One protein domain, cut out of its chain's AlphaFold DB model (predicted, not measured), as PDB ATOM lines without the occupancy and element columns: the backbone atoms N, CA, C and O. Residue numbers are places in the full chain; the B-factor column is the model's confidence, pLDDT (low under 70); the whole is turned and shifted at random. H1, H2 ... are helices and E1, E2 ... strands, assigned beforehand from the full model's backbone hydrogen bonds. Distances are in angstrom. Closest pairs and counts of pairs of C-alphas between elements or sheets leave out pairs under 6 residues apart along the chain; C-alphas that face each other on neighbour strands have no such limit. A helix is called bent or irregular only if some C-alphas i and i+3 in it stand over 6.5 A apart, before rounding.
ATOM      1  N   TYR A  30      25.124  27.765  35.268       71.69
ATOM      2  CA  TYR A  30      26.313  27.854  34.414       71.69
ATOM      3  C   TYR A  30      26.943  29.238  34.485       71.69
ATOM      4  O   TYR A  30      26.256  30.251  34.605       71.69
ATOM      5  N   GLU A  31      28.265  29.248  34.365       65.44
ATOM      6  CA  GLU A  31      29.105  30.435  34.350       65.44
ATOM      7  C   GLU A  31      29.940  30.419  33.070       65.44
ATOM      8  O   GLU A  31      30.500  29.380  32.725       65.44
ATOM      9  N   VAL A  32      30.020  31.533  32.342       63.44
ATOM     10  CA  VAL A  32      30.853  31.632  31.136       63.44
ATOM     11  C   VAL A  32      31.491  33.007  31.051       63.44
ATOM     12  O   VAL A  32      30.827  34.029  31.204       63.44
ATOM     13  N   PHE A  33      32.782  33.047  30.742       63.38
ATOM     14  CA  PHE A  33      33.508  34.288  30.518       63.38
ATOM     15  C   PHE A  33      33.783  34.488  29.024       63.38
ATOM     16  O   PHE A  33      34.371  33.624  28.379       63.38
ATOM     17  N   SER A  34      33.404  35.645  28.481       53.19
ATOM     18  CA  SER A  34      33.921  36.129  27.201       53.19
ATOM     19  C   SER A  34      34.942  37.239  27.469       53.19
ATOM     20  O   SER A  34      34.782  38.034  28.396       53.19
ATOM     21  N   GLY A  35      36.043  37.253  26.709       50.41
ATOM     22  CA  GLY A  35      37.111  38.250  26.855       50.41
ATOM     23  C   GLY A  35      36.605  39.697  26.724       50.41
ATOM     24  O   GLY A  35      35.463  39.926  26.335       50.41
ATOM     25  N   PRO A  36      37.433  40.710  27.042       48.66
ATOM     26  CA  PRO A  36      36.954  42.082  27.176       48.66
ATOM     27  C   PRO A  36      36.460  42.656  25.840       48.66
ATOM     28  O   PRO A  36      37.247  43.155  25.034       48.66
ATOM     29  N   LEU A  37      35.140  42.650  25.641       44.28
ATOM     30  CA  LEU A  37      34.462  43.538  24.707       44.28
ATOM     31  C   LEU A  37      34.400  44.939  25.327       44.28
ATOM     32  O   LEU A  37      34.076  45.114  26.502       44.28
ATOM     33  N   ARG A  38      34.725  45.961  24.531       43.94
ATOM     34  CA  ARG A  38      34.530  47.365  24.911       43.94
ATOM     35  C   ARG A  38      33.057  47.570  25.280       43.94
ATOM     36  O   ARG A  38      32.180  47.317  24.464       43.94
ATOM     37  N   PHE A  39      32.811  48.001  26.514       46.38
ATOM     38  CA  PHE A  39      31.478  48.129  27.093       46.38
ATOM     39  C   PHE A  39      30.664  49.235  26.411       46.38
ATOM     40  O   PHE A  39      30.808  50.414  26.729       46.38
ATOM     41  N   VAL A  40      29.764  48.831  25.522       44.75
ATOM     42  CA  VAL A  40      28.537  49.565  25.204       44.75
ATOM     43  C   VAL A  40      27.400  48.574  25.436       44.75
ATOM     44  O   VAL A  40      27.513  47.421  25.019       44.75
ATOM     45  N   SER A  41      26.347  48.982  26.153       50.97
ATOM     46  CA  SER A  41      25.205  48.122  26.519       50.97
ATOM     47  C   SER A  41      24.649  47.340  25.334       50.97
ATOM     48  O   SER A  41      24.271  46.184  25.485       50.97
ATOM     49  N   ASP A  42      24.674  47.958  24.157       47.06
ATOM     50  CA  ASP A  42      24.084  47.428  22.934       47.06
ATOM     51  C   ASP A  42      24.952  46.305  22.336       47.06
ATOM     52  O   ASP A  42      24.434  45.308  21.850       47.06
ATOM     53  N   THR A  43      26.281  46.370  22.491       52.91
ATOM     54  CA  THR A  43      27.204  45.337  21.982       52.91
ATOM     55  C   THR A  43      27.176  44.044  22.811       52.91
ATOM     56  O   THR A  43      27.577  42.996  22.324       52.91
ATOM     57  N   ILE A  44      26.685  44.084  24.057       54.25
ATOM     58  CA  ILE A  44      26.572  42.902  24.941       54.25
ATOM     59  C   ILE A  44      25.396  41.998  24.537       54.25
ATOM     60  O   ILE A  44      25.364  40.812  24.884       54.25
ATOM     61  N   PHE A  45      24.405  42.548  23.833       55.16
ATOM     62  CA  PHE A  45      23.327  41.759  23.233       55.16
ATOM     63  C   PHE A  45      23.740  41.156  21.888       55.16
ATOM     64  O   PHE A  45      23.247  40.087  21.538       55.16
ATOM     65  N   ASP A  46      24.702  41.781  21.208       59.91
ATOM     66  CA  ASP A  46      25.136  41.395  19.867       59.91
ATOM     67  C   ASP A  46      26.422  40.549  19.833       59.91
ATOM     68  O   ASP A  46      26.844  40.149  18.747       59.91
ATOM     69  N   ASP A  47      27.058  40.228  20.968       70.69
ATOM     70  CA  ASP A  47      28.279  39.411  20.938       70.69
ATOM     71  C   ASP A  47      27.985  37.936  20.559       70.69
ATOM     72  O   ASP A  47      27.003  37.362  21.050       70.69
ATOM     73  N   PRO A  48      28.816  37.294  19.708       73.94
ATOM     74  CA  PRO A  48      28.546  35.945  19.197       73.94
ATOM     75  C   PRO A  48      28.378  34.885  20.287       73.94
ATOM     76  O   PRO A  48      27.539  33.994  20.163       73.94
ATOM     77  N   TRP A  49      29.135  34.991  21.382       75.69
ATOM     78  CA  TRP A  49      29.052  34.050  22.495       75.69
ATOM     79  C   TRP A  49      27.710  34.160  23.203       75.69
ATOM     80  O   TRP A  49      27.047  33.148  23.414       75.69
ATOM     81  N   SER A  50      27.265  35.378  23.509       74.38
ATOM     82  CA  SER A  50      25.932  35.606  24.065       74.38
ATOM     83  C   SER A  50      24.826  35.066  23.168       74.38
ATOM     84  O   SER A  50      23.886  34.463  23.685       74.38
ATOM     85  N   GLN A  51      24.933  35.251  21.850       77.50
ATOM     86  CA  GLN A  51      23.947  34.729  20.907       77.50
ATOM     87  C   GLN A  51      23.908  33.198  20.921       77.50
ATOM     88  O   GLN A  51      22.833  32.630  21.116       77.50
ATOM     89  N   VAL A  52      25.058  32.525  20.786       81.88
ATOM     90  CA  VAL A  52      25.097  31.055  20.774       81.88
ATOM     91  C   VAL A  52      24.615  30.490  22.106       81.88
ATOM     92  O   VAL A  52      23.706  29.661  22.117       81.88
ATOM     93  N   PHE A  53      25.113  30.998  23.234       79.62
ATOM     94  CA  PHE A  53      24.685  30.529  24.550       79.62
ATOM     95  C   PHE A  53      23.185  30.723  24.789       79.62
ATOM     96  O   PHE A  53      22.526  29.807  25.275       79.62
ATOM     97  N   MET A  54      22.617  31.876  24.418       81.00
ATOM     98  CA  MET A  54      21.171  32.088  24.533       81.00
ATOM     99  C   MET A  54      20.384  31.182  23.587       81.00
ATOM    100  O   MET A  54      19.348  30.660  23.989       81.00
ATOM    101  N   SER A  55      20.869  30.948  22.366       84.19
ATOM    102  CA  SER A  55      20.204  30.058  21.408       84.19
ATOM    103  C   SER A  55      20.142  28.608  21.904       84.19
ATOM    104  O   SER A  55      19.139  27.929  21.694       84.19
ATOM    105  N   THR A  56      21.175  28.157  22.624       83.56
ATOM    106  CA  THR A  56      21.229  26.818  23.216       83.56
ATOM    107  C   THR A  56      20.428  26.723  24.515       83.56
ATOM    108  O   THR A  56      19.707  25.752  24.727       83.56
ATOM    109  N   LEU A  57      20.551  27.711  25.406       82.25
ATOM    110  CA  LEU A  57      20.063  27.599  26.784       82.25
ATOM    111  C   LEU A  57      18.645  28.157  26.989       82.25
ATOM    112  O   LEU A  57      17.920  27.666  27.855       82.25
ATOM    113  N   ALA A  58      18.197  29.133  26.193       82.06
ATOM    114  CA  ALA A  58      16.844  29.683  26.326       82.06
ATOM    115  C   ALA A  58      15.726  28.646  26.075       82.06
ATOM    116  O   ALA A  58      14.773  28.631  26.858       82.06
ATOM    117  N   PRO A  59      15.823  27.730  25.083       86.12
ATOM    118  CA  PRO A  59      14.848  26.644  24.916       86.12
ATOM    119  C   PRO A  59      14.763  25.699  26.125       86.12
ATOM    120  O   PRO A  59      13.733  25.068  26.345       86.12
ATOM    121  N   LEU A  60      15.831  25.627  26.925       82.31
ATOM    122  CA  LEU A  60      15.903  24.860  28.171       82.31
ATOM    123  C   LEU A  60      15.457  25.680  29.398       82.31
ATOM    124  O   LEU A  60      15.671  25.263  30.534       82.31
ATOM    125  N   ASN A  61      14.815  26.832  29.177       80.50
ATOM    126  CA  ASN A  61      14.332  27.764  30.195       80.50
ATOM    127  C   ASN A  61      15.435  28.409  31.045       80.50
ATOM    128  O   ASN A  61      15.201  28.708  32.215       80.50
ATOM    129  N   TYR A  62      16.622  28.653  30.491       77.31
ATOM    130  CA  TYR A  62      17.642  29.453  31.171       77.31
ATOM    131  C   TYR A  62      17.545  30.940  30.809       77.31
ATOM    132  O   TYR A  62      17.193  31.302  29.686       77.31
ATOM    133  N   VAL A  63      17.914  31.810  31.752       64.06
ATOM    134  CA  VAL A  63      17.978  33.275  31.568       64.06
ATOM    135  C   VAL A  63      19.391  33.813  31.831       64.06
ATOM    136  O   VAL A  63      20.116  33.222  32.620       64.06
ATOM    137  N   LYS A  64      19.788  34.922  31.180       61.00
ATOM    138  CA  LYS A  64      21.160  35.491  31.196       61.00
ATOM    139  C   LYS A  64      21.355  36.651  32.192       61.00
ATOM    140  O   LYS A  64      20.500  37.529  32.287       61.00
ATOM    141  N   GLY A  65      22.539  36.710  32.821       48.47
ATOM    142  CA  GLY A  65      23.122  37.871  33.532       48.47
ATOM    143  C   GLY A  65      24.334  38.522  32.818       48.47
ATOM    144  O   GLY A  65      24.861  37.969  31.855       48.47
ATOM    145  N   LEU A  66      24.752  39.725  33.244       46.59
ATOM    146  CA  LEU A  66      25.667  40.630  32.510       46.59
ATOM    147  C   LEU A  66      27.161  40.505  32.910       46.59
ATOM    148  O   LEU A  66      27.469  40.531  34.094       46.59
ATOM    149  N   LEU A  67      28.023  40.443  31.873       58.56
ATOM    150  CA  LEU A  67      29.484  40.193  31.781       58.56
ATOM    151  C   LEU A  67      30.106  39.301  32.871       58.56
ATOM    152  O   LEU A  67      30.267  39.717  34.014       58.56
ATOM    153  N   LEU A  68      30.578  38.124  32.437       62.44
ATOM    154  CA  LEU A  68      30.475  36.853  33.161       62.44
ATOM    155  C   LEU A  68      29.010  36.384  33.082       62.44
ATOM    156  O   LEU A  68      28.136  36.798  33.840       62.44
ATOM    157  N   LEU A  69      28.725  35.614  32.028       69.06
ATOM    158  CA  LEU A  69      27.389  35.133  31.705       69.06
ATOM    159  C   LEU A  69      26.988  34.096  32.748       69.06
ATOM    160  O   LEU A  69      27.550  33.002  32.804       69.06
ATOM    161  N   PHE A  70      26.017  34.463  33.569       74.62
ATOM    162  CA  PHE A  70      25.379  33.566  34.514       74.62
ATOM    163  C   PHE A  70      24.049  33.097  33.931       74.62
ATOM    164  O   PHE A  70      23.236  33.932  33.520       74.62
ATOM    165  N   PHE A  71      23.837  31.783  33.915       80.19
ATOM    166  CA  PHE A  71      22.594  31.162  33.475       80.19
ATOM    167  C   PHE A  71      21.972  30.359  34.610       80.19
ATOM    168  O   PHE A  71      22.664  29.567  35.246       80.19
ATOM    169  N   CYS A  72      20.665  30.519  34.821       83.62
ATOM    170  CA  CYS A  72      19.886  29.704  35.755       83.62
ATOM    171  C   CYS A  72      18.577  29.230  35.123       83.62
ATOM    172  O   CYS A  72      17.967  29.989  34.363       83.62
ATOM    173  N   LYS A  73      18.104  28.035  35.497       83.38
ATOM    174  CA  LYS A  73      16.746  27.585  35.152       83.38
ATOM    175  C   LYS A  73      15.686  28.552  35.689       83.38
ATOM    176  O   LYS A  73      15.799  29.074  36.801       83.38
ATOM    177  N   LEU A  74      14.623  28.749  34.911       83.50
ATOM    178  CA  LEU A  74      13.553  29.711  35.184       83.50
ATOM    179  C   LEU A  74      12.851  29.463  36.524       83.50
ATOM    180  O   LEU A  74      12.478  30.416  37.205       83.50
ATOM    181  N   GLU A  75      12.706  28.202  36.935       89.19
ATOM    182  CA  GLU A  75      12.070  27.828  38.205       89.19
ATOM    183  C   GLU A  75      12.806  28.360  39.446       89.19
ATOM    184  O   GLU A  75      12.183  28.578  40.488       89.19
ATOM    185  N   HIS A  76      14.106  28.646  39.332       90.81
ATOM    186  CA  HIS A  76      14.904  29.190  40.430       90.81
ATOM    187  C   HIS A  76      14.905  30.723  40.489       90.81
ATOM    188  O   HIS A  76      15.366  31.299  41.476       90.81
ATOM    189  N   LEU A  77      14.391  31.402  39.458       89.31
ATOM    190  CA  LEU A  77      14.546  32.848  39.285       89.31
ATOM    191  C   LEU A  77      14.009  33.660  40.474       89.31
ATOM    192  O   LEU A  77      14.621  34.643  40.884       89.31
ATOM    193  N   SER A  78      12.898  33.230  41.078       92.56
ATOM    194  CA  SER A  78      12.274  33.901  42.229       92.56
ATOM    195  C   SER A  78      13.086  33.804  43.533       92.56
ATOM    196  O   SER A  78      12.827  34.550  44.489       92.56
ATOM    197  N   PHE A  79      14.078  32.911  43.573       94.06
ATOM    198  CA  PHE A  79      14.944  32.648  44.723       94.06
ATOM    199  C   PHE A  79      16.345  33.249  44.578       94.06
ATOM    200  O   PHE A  79      17.133  33.168  45.523       94.06
ATOM    201  N   ILE A  80      16.642  33.872  43.434       92.12
ATOM    202  CA  ILE A  80      17.876  34.621  43.198       92.12
ATOM    203  C   ILE A  80      17.660  36.071  43.632       92.12
ATOM    204  O   ILE A  80      16.746  36.748  43.162       92.12
ATOM    205  N   ARG A  81      18.501  36.566  44.541       92.44
ATOM    206  CA  ARG A  81      18.456  37.948  45.050       92.44
ATOM    207  C   ARG A  81      19.853  38.521  45.223       92.44
ATOM    208  O   ARG A  81      20.840  37.798  45.143       92.44
ATOM    209  N   ASP A  82      19.919  39.820  45.503       91.62
ATOM    210  CA  ASP A  82      21.141  40.516  45.918       91.62
ATOM    211  C   ASP A  82      22.337  40.258  44.982       91.62
ATOM    212  O   ASP A  82      23.451  39.963  45.437       91.62
ATOM    213  N   ILE A  83      22.073  40.316  43.673       89.75
ATOM    214  CA  ILE A  83      23.078  40.115  42.631       89.75
ATOM    215  C   ILE A  83      23.997  41.339  42.605       89.75
ATOM    216  O   ILE A  83      23.527  42.465  42.447       89.75
ATOM    217  N   GLN A  84      25.304  41.124  42.731       89.38
ATOM    218  CA  GLN A  84      26.314  42.156  42.505       89.38
ATOM    219  C   GLN A  84      27.463  41.586  41.686       89.38
ATOM    220  O   GLN A  84      27.875  40.450  41.903       89.38
ATOM    221  N   ALA A  85      28.006  42.397  40.783       87.50
ATOM    222  CA  ALA A  85      29.203  42.075  40.025       87.50
ATOM    223  C   ALA A  85      30.282  43.128  40.292       87.50
ATOM    224  O   ALA A  85      29.982  44.315  40.430       87.50
ATOM    225  N   THR A  86      31.537  42.705  40.365       87.25
ATOM    226  CA  THR A  86      32.689  43.598  40.524       87.25
ATOM    227  C   THR A  86      33.923  42.991  39.861       87.25
ATOM    228  O   THR A  86      33.902  41.848  39.405       87.25
ATOM    229  N   TYR A  87      35.005  43.757  39.768       87.00
ATOM    230  CA  TYR A  87      36.240  43.311  39.142       87.00
ATOM    231  C   TYR A  87      37.469  43.938  39.803       87.00
ATOM    232  O   TYR A  87      37.404  45.007  40.404       87.00
ATOM    233  N   THR A  88      38.613  43.281  39.656       87.50
ATOM    234  CA  THR A  88      39.936  43.768  40.063       87.50
ATOM    235  C   THR A  88      40.896  43.614  38.891       87.50
ATOM    236  O   THR A  88      40.894  42.576  38.237       87.50
ATOM    237  N   ARG A  89      41.707  44.638  38.604       84.25
ATOM    238  CA  ARG A  89      42.751  44.587  37.565       84.25
ATOM    239  C   ARG A  89      44.102  44.253  38.203       84.25
ATOM    240  O   ARG A  89      44.413  44.787  39.261       84.25
ATOM    241  N   THR A  90      44.890  43.404  37.545       82.50
ATOM    242  CA  THR A  90      46.230  42.969  37.999       82.50
ATOM    243  C   THR A  90      47.332  43.173  36.963       82.50
ATOM    244  O   THR A  90      48.479  42.854  37.239       82.50
ATOM    245  N   GLY A  91      47.013  43.707  35.776       70.12
ATOM    246  CA  GLY A  91      48.008  43.934  34.720       70.12
ATOM    247  C   GLY A  91      49.090  44.963  35.093       70.12
ATOM    248  O   GLY A  91      49.259  45.314  36.251       70.12
ATOM    249  N   ILE A  92      49.828  45.491  34.113       64.44
ATOM    250  CA  ILE A  92      50.936  46.443  34.297       64.44
ATOM    251  C   ILE A  92      50.600  47.521  35.358       64.44
ATOM    252  O   ILE A  92      49.648  48.296  35.211       64.44
ATOM    253  N   TYR A  93      51.395  47.542  36.435       60.53
ATOM    254  CA  TYR A  93      51.251  48.391  37.632       60.53
ATOM    255  C   TYR A  93      49.925  48.264  38.411       60.53
ATOM    256  O   TYR A  93      49.591  49.149  39.189       60.53
ATOM    257  N   GLY A  94      49.146  47.202  38.211       59.88
ATOM    258  CA  GLY A  94      47.825  47.005  38.819       59.88
ATOM    259  C   GLY A  94      46.692  47.807  38.164       59.88
ATOM    260  O   GLY A  94      45.552  47.741  38.620       59.88
ATOM    261  N   TYR A  95      46.964  48.553  37.086       55.53
ATOM    262  CA  TYR A  95      45.984  49.462  36.468       55.53
ATOM    263  C   TYR A  95      45.784  49.250  34.964       55.53
ATOM    264  O   TYR A  95      44.713  49.574  34.448       55.53
ATOM    265  N   TRP A  96      46.780  48.709  34.257       50.34
ATOM    266  CA  TRP A  96      46.791  48.629  32.793       50.34
ATOM    267  C   TRP A  96      46.880  47.194  32.275       50.34
ATOM    268  O   TRP A  96      47.645  46.391  32.779       50.34
ATOM    269  N   GLY A  97      46.142  46.870  31.213       62.88
ATOM    270  CA  GLY A  97      46.144  45.534  30.602       62.88
ATOM    271  C   GLY A  97      44.850  44.754  30.837       62.88
ATOM    272  O   GLY A  97      43.860  45.292  31.324       62.88
ATOM    273  N   ASN A  98      44.849  43.483  30.430       69.81
ATOM    274  CA  ASN A  98      43.662  42.615  30.397       69.81
ATOM    275  C   ASN A  98      43.682  41.492  31.447       69.81
ATOM    276  O   ASN A  98      42.998  40.485  31.271       69.81
ATOM    277  N   LYS A  99      44.502  41.646  32.491       80.25
ATOM    278  CA  LYS A  99      44.675  40.673  33.572       80.25
ATOM    279  C   LYS A  99      43.935  41.120  34.821       80.25
ATOM    280  O   LYS A  99      43.846  42.325  35.087       80.25
ATOM    281  N   GLY A 100      43.375  40.160  35.543       87.25
ATOM    282  CA  GLY A 100      42.596  40.424  36.741       87.25
ATOM    283  C   GLY A 100      41.530  39.375  37.019       87.25
ATOM    284  O   GLY A 100      41.539  38.292  36.436       87.25
ATOM    285  N   GLY A 101      40.600  39.728  37.903       86.94
ATOM    286  CA  GLY A 101      39.463  38.899  38.283       86.94
ATOM    287  C   GLY A 101      38.142  39.638  38.112       86.94
ATOM    288  O   GLY A 101      38.062  40.836  38.383       86.94
ATOM    289  N   VAL A 102      37.109  38.929  37.675       86.44
ATOM    290  CA  VAL A 102      35.713  39.378  37.666       86.44
ATOM    291  C   VAL A 102      34.936  38.445  38.576       86.44
ATOM    292  O   VAL A 102      35.144  37.235  38.545       86.44
ATOM    293  N   SER A 103      34.052  39.000  39.395       89.00
ATOM    294  CA  SER A 103      33.262  38.203  40.315       89.00
ATOM    295  C   SER A 103      31.806  38.622  40.334       89.00
ATOM    296  O   SER A 103      31.499  39.814  40.300       89.00
ATOM    297  N   VAL A 104      30.924  37.626  40.414       89.81
ATOM    298  CA  VAL A 104      29.485  37.790  40.616       89.81
ATOM    299  C   VAL A 104      29.105  37.111  41.922       89.81
ATOM    300  O   VAL A 104      29.389  35.932  42.120       89.81
ATOM    301  N   ARG A 105      28.419  37.839  42.800       91.75
ATOM    302  CA  ARG A 105      27.770  37.283  43.989       91.75
ATOM    303  C   ARG A 105      26.262  37.374  43.885       91.75
ATOM    304  O   ARG A 105      25.730  38.307  43.286       91.75
ATOM    305  N   LEU A 106      25.577  36.442  44.528       92.38
ATOM    306  CA  LEU A 106      24.123  36.424  44.637       92.38
ATOM    307  C   LEU A 106      23.689  35.618  45.863       92.38
ATOM    308  O   LEU A 106      24.419  34.764  46.357       92.38
ATOM    309  N   SER A 107      22.486  35.890  46.349       93.62
ATOM    310  CA  SER A 107      21.780  35.006  47.272       93.62
ATOM    311  C   SER A 107      20.957  34.011  46.457       93.62
ATOM    312  O   SER A 107      20.100  34.433  45.683       93.62
ATOM    313  N   PHE A 108      21.159  32.715  46.673       93.31
ATOM    314  CA  PHE A 108      20.403  31.621  46.069       93.31
ATOM    315  C   PHE A 108      19.724  30.802  47.164       93.31
ATOM    316  O   PHE A 108      20.406  30.232  48.011       93.31
ATOM    317  N   TYR A 109      18.388  30.782  47.209       94.44
ATOM    318  CA  TYR A 109      17.629  30.119  48.288       94.44
ATOM    319  C   TYR A 109      18.069  30.536  49.712       94.44
ATOM    320  O   TYR A 109      17.989  29.762  50.659       94.44
ATOM    321  N   GLY A 110      18.530  31.782  49.875       91.00
ATOM    322  CA  GLY A 110      19.035  32.316  51.146       91.00
ATOM    323  C   GLY A 110      20.508  32.005  51.442       91.00
ATOM    324  O   GLY A 110      21.035  32.514  52.430       91.00
ATOM    325  N   HIS A 111      21.179  31.233  50.585       92.44
ATOM    326  CA  HIS A 111      22.612  30.965  50.659       92.44
ATOM    327  C   HIS A 111      23.401  31.957  49.816       92.44
ATOM    328  O   HIS A 111      23.015  32.297  48.700       92.44
ATOM    329  N   MET A 112      24.524  32.415  50.352       93.56
ATOM    330  CA  MET A 112      25.373  33.392  49.693       93.56
ATOM    331  C   MET A 112      26.386  32.699  48.785       93.56
ATOM    332  O   MET A 112      27.298  32.045  49.276       93.56
ATOM    333  N   LEU A 113      26.247  32.875  47.471       92.31
ATOM    334  CA  LEU A 113      27.151  32.318  46.466       92.31
ATOM    335  C   LEU A 113      28.027  33.416  45.863       92.31
ATOM    336  O   LEU A 113      27.550  34.526  45.618       92.31
ATOM    337  N   CYS A 114      29.290  33.090  45.592       92.06
ATOM    338  CA  CYS A 114      30.239  33.961  44.908       92.06
ATOM    339  C   CYS A 114      31.013  33.165  43.860       92.06
ATOM    340  O   CYS A 114      31.632  32.146  44.160       92.06
ATOM    341  N   PHE A 115      30.985  33.667  42.635       89.38
ATOM    342  CA  PHE A 115      31.661  33.120  41.472       89.38
ATOM    343  C   PHE A 115      32.826  34.044  41.141       89.38
ATOM    344  O   PHE A 115      32.617  35.249  40.994       89.38
ATOM    345  N   LEU A 116      34.050  33.520  41.089       88.31
ATOM    346  CA  LEU A 116      35.249  34.280  40.742       88.31
ATOM    347  C   LEU A 116      35.876  33.670  39.491       88.31
ATOM    348  O   LEU A 116      36.326  32.527  39.512       88.31
ATOM    349  N   ASN A 117      35.979  34.478  38.443       86.31
ATOM    350  CA  ASN A 117      36.731  34.144  37.248       86.31
ATOM    351  C   ASN A 117      37.986  35.014  37.153       86.31
ATOM    352  O   ASN A 117      37.909  36.226  37.353       86.31
ATOM    353  N   CYS A 118      39.131  34.418  36.815       87.06
ATOM    354  CA  CYS A 118      40.402  35.129  36.723       87.06
ATOM    355  C   CYS A 118      41.100  34.889  35.382       87.06
ATOM    356  O   CYS A 118      41.212  33.759  34.910       87.06
ATOM    357  N   HIS A 119      41.677  35.952  34.826       85.12
ATOM    358  CA  HIS A 119      42.632  35.894  33.727       85.12
ATOM    359  C   HIS A 119      43.989  36.369  34.250       85.12
ATOM    360  O   HIS A 119      44.247  37.568  34.332       85.12
ATOM    361  N   LEU A 120      44.840  35.409  34.609       87.81
ATOM    362  CA  LEU A 120      46.144  35.641  35.240       87.81
ATOM    363  C   LEU A 120      47.298  35.606  34.221       87.81
ATOM    364  O   LEU A 120      47.091  35.323  33.033       87.81
ATOM    365  N   ALA A 121      48.513  35.914  34.673       86.50
ATOM    366  CA  ALA A 121      49.734  35.958  33.880       86.50
ATOM    367  C   ALA A 121      49.958  34.663  33.075       86.50
ATOM    368  O   ALA A 121      49.976  33.544  33.604       86.50
ATOM    369  N   ALA A 122      50.132  34.821  31.760       80.69
ATOM    370  CA  ALA A 122      50.357  33.719  30.828       80.69
ATOM    371  C   ALA A 122      51.802  33.198  30.907       80.69
ATOM    372  O   ALA A 122      52.687  33.913  31.351       80.69
ATOM    373  N   HIS A 123      52.051  31.995  30.377       81.94
ATOM    374  CA  HIS A 123      53.358  31.314  30.302       81.94
ATOM    375  C   HIS A 123      53.873  30.683  31.612       81.94
ATOM    376  O   HIS A 123      53.556  31.100  32.726       81.94
ATOM    377  N   MET A 124      54.690  29.632  31.471       87.50
ATOM    378  CA  MET A 124      55.128  28.779  32.588       87.50
ATOM    379  C   MET A 124      56.019  29.496  33.607       87.50
ATOM    380  O   MET A 124      55.922  29.210  34.796       87.50
ATOM    381  N   ASN A 125      56.830  30.457  33.160       92.69
ATOM    382  CA  ASN A 125      57.806  31.151  34.007       92.69
ATOM    383  C   ASN A 125      57.170  32.097  35.040       92.69
ATOM    384  O   ASN A 125      57.847  32.517  35.969       92.69
ATOM    385  N   TYR A 126      55.878  32.404  34.905       88.31
ATOM    386  CA  TYR A 126      55.159  33.361  35.752       88.31
ATOM    387  C   TYR A 126      54.281  32.672  36.805       88.31
ATOM    388  O   TYR A 126      53.212  33.155  37.163       88.31
ATOM    389  N   ALA A 127      54.694  31.493  37.282       91.81
ATOM    390  CA  ALA A 127      53.928  30.736  38.270       91.81
ATOM    391  C   ALA A 127      53.754  31.491  39.596       91.81
ATOM    392  O   ALA A 127      52.636  31.552  40.096       91.81
ATOM    393  N   SER A 128      54.825  32.090  40.126       92.12
ATOM    394  CA  SER A 128      54.759  32.902  41.348       92.12
ATOM    395  C   SER A 128      53.902  34.151  41.153       92.12
ATOM    396  O   SER A 128      53.039  34.417  41.976       92.12
ATOM    397  N   GLU A 129      54.044  34.838  40.015       90.06
ATOM    398  CA  GLU A 129      53.234  36.021  39.702       90.06
ATOM    399  C   GLU A 129      51.736  35.692  39.670       90.06
ATOM    400  O   GLU A 129      50.941  36.445  40.214       90.06
ATOM    401  N   ARG A 130      51.328  34.530  39.138       91.94
ATOM    402  CA  ARG A 130      49.916  34.105  39.196       91.94
ATOM    403  C   ARG A 130      49.402  33.908  40.623       91.94
ATOM    404  O   ARG A 130      48.223  34.148  40.865       91.94
ATOM    405  N   VAL A 131      50.247  33.429  41.539       94.12
ATOM    406  CA  VAL A 131      49.873  33.295  42.956       94.12
ATOM    407  C   VAL A 131      49.689  34.682  43.561       94.12
ATOM    408  O   VAL A 131      48.632  34.946  44.126       94.12
ATOM    409  N   ASP A 132      50.645  35.586  43.340       92.38
ATOM    410  CA  ASP A 132      50.584  36.966  43.831       92.38
ATOM    411  C   ASP A 132      49.354  37.713  43.278       92.38
ATOM    412  O   ASP A 132      48.638  38.388  44.019       92.38
ATOM    413  N   GLU A 133      49.053  37.560  41.983       90.00
ATOM    414  CA  GLU A 133      47.857  38.127  41.352       90.00
ATOM    415  C   GLU A 133      46.567  37.566  41.962       90.00
ATOM    416  O   GLU A 133      45.623  38.319  42.209       90.00
ATOM    417  N   PHE A 134      46.503  36.253  42.206       92.31
ATOM    418  CA  PHE A 134      45.330  35.618  42.803       92.31
ATOM    419  C   PHE A 134      45.105  36.089  44.243       92.31
ATOM    420  O   PHE A 134      43.991  36.482  44.588       92.31
ATOM    421  N   GLU A 135      46.151  36.108  45.069       94.31
ATOM    422  CA  GLU A 135      46.080  36.613  46.443       94.31
ATOM    423  C   GLU A 135      45.669  38.088  46.475       94.31
ATOM    424  O   GLU A 135      44.807  38.482  47.264       94.31
ATOM    425  N   TYR A 136      46.208  38.896  45.559       92.25
ATOM    426  CA  TYR A 136      45.822  40.294  45.411       92.25
ATOM    427  C   TYR A 136      44.339  40.454  45.049       92.25
ATOM    428  O   TYR A 136      43.653  41.287  45.643       92.25
ATOM    429  N   ILE A 137      43.817  39.655  44.109       92.62
ATOM    430  CA  ILE A 137      42.387  39.656  43.760       92.62
ATOM    431  C   ILE A 137      41.542  39.285  44.983       92.62
ATOM    432  O   ILE A 137      40.562  39.970  45.269       92.62
ATOM    433  N   MET A 138      41.937  38.252  45.728       94.25
ATOM    434  CA  MET A 138      41.222  37.805  46.928       94.25
ATOM    435  C   MET A 138      41.195  38.862  48.044       94.25
ATOM    436  O   MET A 138      40.202  38.948  48.768       94.25
ATOM    437  N   ASP A 139      42.247  39.676  48.183       92.88
ATOM    438  CA  ASP A 139      42.310  40.756  49.178       92.88
ATOM    439  C   ASP A 139      41.552  42.020  48.744       92.88
ATOM    440  O   ASP A 139      40.849  42.639  49.550       92.88
ATOM    441  N   LYS A 140      41.702  42.431  47.478       91.81
ATOM    442  CA  LYS A 140      41.197  43.724  46.986       91.81
ATOM    443  C   LYS A 140      39.767  43.701  46.491       91.81
ATOM    444  O   LYS A 140      39.114  44.746  46.524       91.81
ATOM    445  N   LEU A 141      39.281  42.559  46.017       91.56
ATOM    446  CA  LEU A 141      37.931  42.471  45.495       91.56
ATOM    447  C   LEU A 141      36.931  42.473  46.658       91.56
ATOM    448  O   LEU A 141      36.805  41.507  47.410       91.56
ATOM    449  N   VAL A 142      36.209  43.586  46.782       93.19
ATOM    450  CA  VAL A 142      35.196  43.814  47.817       93.19
ATOM    451  C   VAL A 142      33.872  44.188  47.157       93.19
ATOM    452  O   VAL A 142      33.829  44.975  46.207       93.19
ATOM    453  N   PHE A 143      32.785  43.626  47.672       92.69
ATOM    454  CA  PHE A 143      31.414  43.938  47.295       92.69
ATOM    455  C   PHE A 143      30.848  45.036  48.192       92.69
ATOM    456  O   PHE A 143      31.127  45.094  49.391       92.69
ATOM    457  N   ASN A 144      30.008  45.903  47.625       91.25
ATOM    458  CA  ASN A 144      29.350  46.962  48.384       91.25
ATOM    459  C   ASN A 144      28.090  46.410  49.070       91.25
ATOM    460  O   ASN A 144      26.962  46.633  48.618       91.25
ATOM    461  N   CYS A 145      28.286  45.621  50.124       88.19
ATOM    462  CA  CYS A 145      27.212  45.010  50.900       88.19
ATOM    463  C   CYS A 145      27.649  44.683  52.333       88.19
ATOM    464  O   CYS A 145      28.824  44.460  52.600       88.19
ATOM    465  N   GLU A 146      26.685  44.578  53.248       88.44
ATOM    466  CA  GLU A 146      26.950  44.185  54.641       88.44
ATOM    467  C   GLU A 146      27.180  42.675  54.801       88.44
ATOM    468  O   GLU A 146      27.999  42.241  55.606       88.44
ATOM    469  N   LYS A 147      26.449  41.855  54.035       88.94
ATOM    470  CA  LYS A 147      26.531  40.390  54.096       88.94
ATOM    471  C   LYS A 147      27.538  39.872  53.079       88.94
ATOM    472  O   LYS A 147      27.307  40.034  51.884       88.94
ATOM    473  N   ALA A 148      28.574  39.196  53.565       92.31
ATOM    474  CA  ALA A 148      29.668  38.648  52.765       92.31
ATOM    475  C   ALA A 148      30.352  39.698  51.855       92.31
ATOM    476  O   ALA A 148      30.296  39.594  50.629       92.31
ATOM    477  N   PRO A 149      30.961  40.753  52.436       93.81
ATOM    478  CA  PRO A 149      31.612  41.815  51.667       93.81
ATOM    479  C   PRO A 149      32.844  41.343  50.887       93.81
ATOM    480  O   PRO A 149      33.188  41.964  49.886       93.81
ATOM    481  N   LYS A 150      33.525  40.271  51.306       94.56
ATOM    482  CA  LYS A 150      34.680  39.703  50.595       94.56
ATOM    483  C   LYS A 150      34.347  38.353  49.972       94.56
ATOM    484  O   LYS A 150      33.445  37.650  50.423       94.56
ATOM    485  N   ILE A 151      35.131  37.940  48.974       92.81
ATOM    486  CA  ILE A 151      34.977  36.621  48.329       92.81
ATOM    487  C   ILE A 151      35.022  35.503  49.379       92.81
ATOM    488  O   ILE A 151      34.108  34.687  49.442       92.81
ATOM    489  N   ALA A 152      36.017  35.531  50.270       93.00
ATOM    490  CA  ALA A 152      36.213  34.520  51.313       93.00
ATOM    491  C   ALA A 152      35.096  34.455  52.379       93.00
ATOM    492  O   ALA A 152      35.070  33.518  53.178       93.00
ATOM    493  N   ASP A 153      34.178  35.426  52.409       93.81
ATOM    494  CA  ASP A 153      33.061  35.441  53.357       93.81
ATOM    495  C   ASP A 153      31.862  34.595  52.884       93.81
ATOM    496  O   ASP A 153      30.946  34.339  53.668       93.81
ATOM    497  N   HIS A 154      31.855  34.162  51.619       90.69
ATOM    498  CA  HIS A 154      30.825  33.293  51.049       90.69
ATOM    499  C   HIS A 154      31.155  31.835  51.408       90.69
ATOM    500  O   HIS A 154      32.191  31.316  50.990       90.69
TER     501      HIS A 154
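Overview. This is residues 30 to 154 of the 155 residues of an uncharacterized protein of Dissostichus mawsoni (UniProt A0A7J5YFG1). Two sheet-and-helix lobes open from each other like a V, joined at one end through the short helix H3. The larger lobe is a long, twisted three-strand sheet, E4 E5 E6, with H4 packed slantwise over one face near one end and the closing stretch, residues 141 to 154, beyond it on the same side; the smaller lobe is a short sheet, E1 E3 E2, with H2 along its face turned away from the long sheet. The 125 printed residues hold four named helices and six named strands in the order E1 H1 H2 E2 E3 H3 E4 E5 E6 H4, of mixed class, helices and strands. Both sheets are antiparallel, in the orders E1 - E3 - E2 and E4 - E5 - E6. The whole is compact, with a radius of gyration of the C-alphas of 15.8 A and spans of 44 by 35 by 26 A.

Arrangement. E1, residues 30 to 32, is an edge strand, antiparallel to the inner strand E3, residues 69 to 73, at 164 degrees; N 32 and O 69 are 2.9 A apart, within hydrogen-bond range. H1, residues 43 to 46, and H2, residues 48 to 60, are close but not clearly touching, their closest C-alphas being those of Ile 44 and Ser 50, 7.4 A apart. E2, residues 62 to 64, forms a hairpin with E3 at 152 degrees, with N 63 and O 72 at 3.2 A. The pairing of E3 is staggered, with E1 over residues 69 to 71 and with E2 over residues 71 to 73. E1, H1, H2 and E2 make a split strand-helix-strand unit, two strands running the same way with E3 between them, and its crossover is right-handed. H2 is on this sheet at a height of 8.4 A, over E3 and E2 and along the strands, at 4 degrees to E3 on the local plane; these are two layers. The closest C-alphas of H2 and E2 are those of Met 54 and Lys 64, 7.5 A apart. H3, residues 74 to 79, only grazes both sheets. E4, residues 80 to 89, E5, residues 100 to 108, and E6, residues 111 to 119, form a meander, each strand the antiparallel neighbour of the one before. In the hairpin of E4 and E5, at 170 degrees, N 88 and O 101 are 2.8 A apart; in that of E5 and E6, at 164 degrees, N 104 and O 115 are 3.0 A apart. E3 and E5 are only just apart, at 8.5 A. H4, residues 124 to 140, is on the meander's sheet at a height of 8.6 A, over E5 and slantwise to the strands, at 46 degrees to E5 on the local plane, again two layers. The closest C-alphas of H4 and E4 are those of Thr 88 and Ile 137, 6.0 A apart. Of the O i to N i+4 pairs, 7 of 9 are within hydrogen-bond range in H2, 11 of 13 in H4 and 0 of 2 in H3, where 2 of 3 O i to N i+3 pairs are; H1 is too short for an i+4 pair.

Along the chain. E1 begins at C-alpha 30, (26.313, 27.854, 34.414). H2 measures 19.1 A and E3 13.5 A from first to last C-alpha. E4 measures 27.4 A from C-alpha 80 at (17.876, 34.621, 43.198), E5 25.6 A and E6 26.7 A. H4 measures 25.0 A, has a kink of 26 degrees near residue 131, and ends at C-alpha 140, (41.197, 43.724, 46.986). H3 and H4 are irregular, with 7.3 A between C-alphas 75 and 78 and 8.1 A between C-alphas 125 and 128; H2 is only just irregular, with 6.6 A between C-alphas 56 and 59.

Size, cuts and confidence. The C-alphas of Ser 78 and Asn 125 are the two farthest apart, at 46.4 A. Residues 123 to 128, of which 124 to 128 belong to H4, stand free. The printed part has no cut, and no link is long. The mean pLDDT of the printed part is 79.9; residues 31 to 46, 63 to 69 and 92 to 98 are under 70.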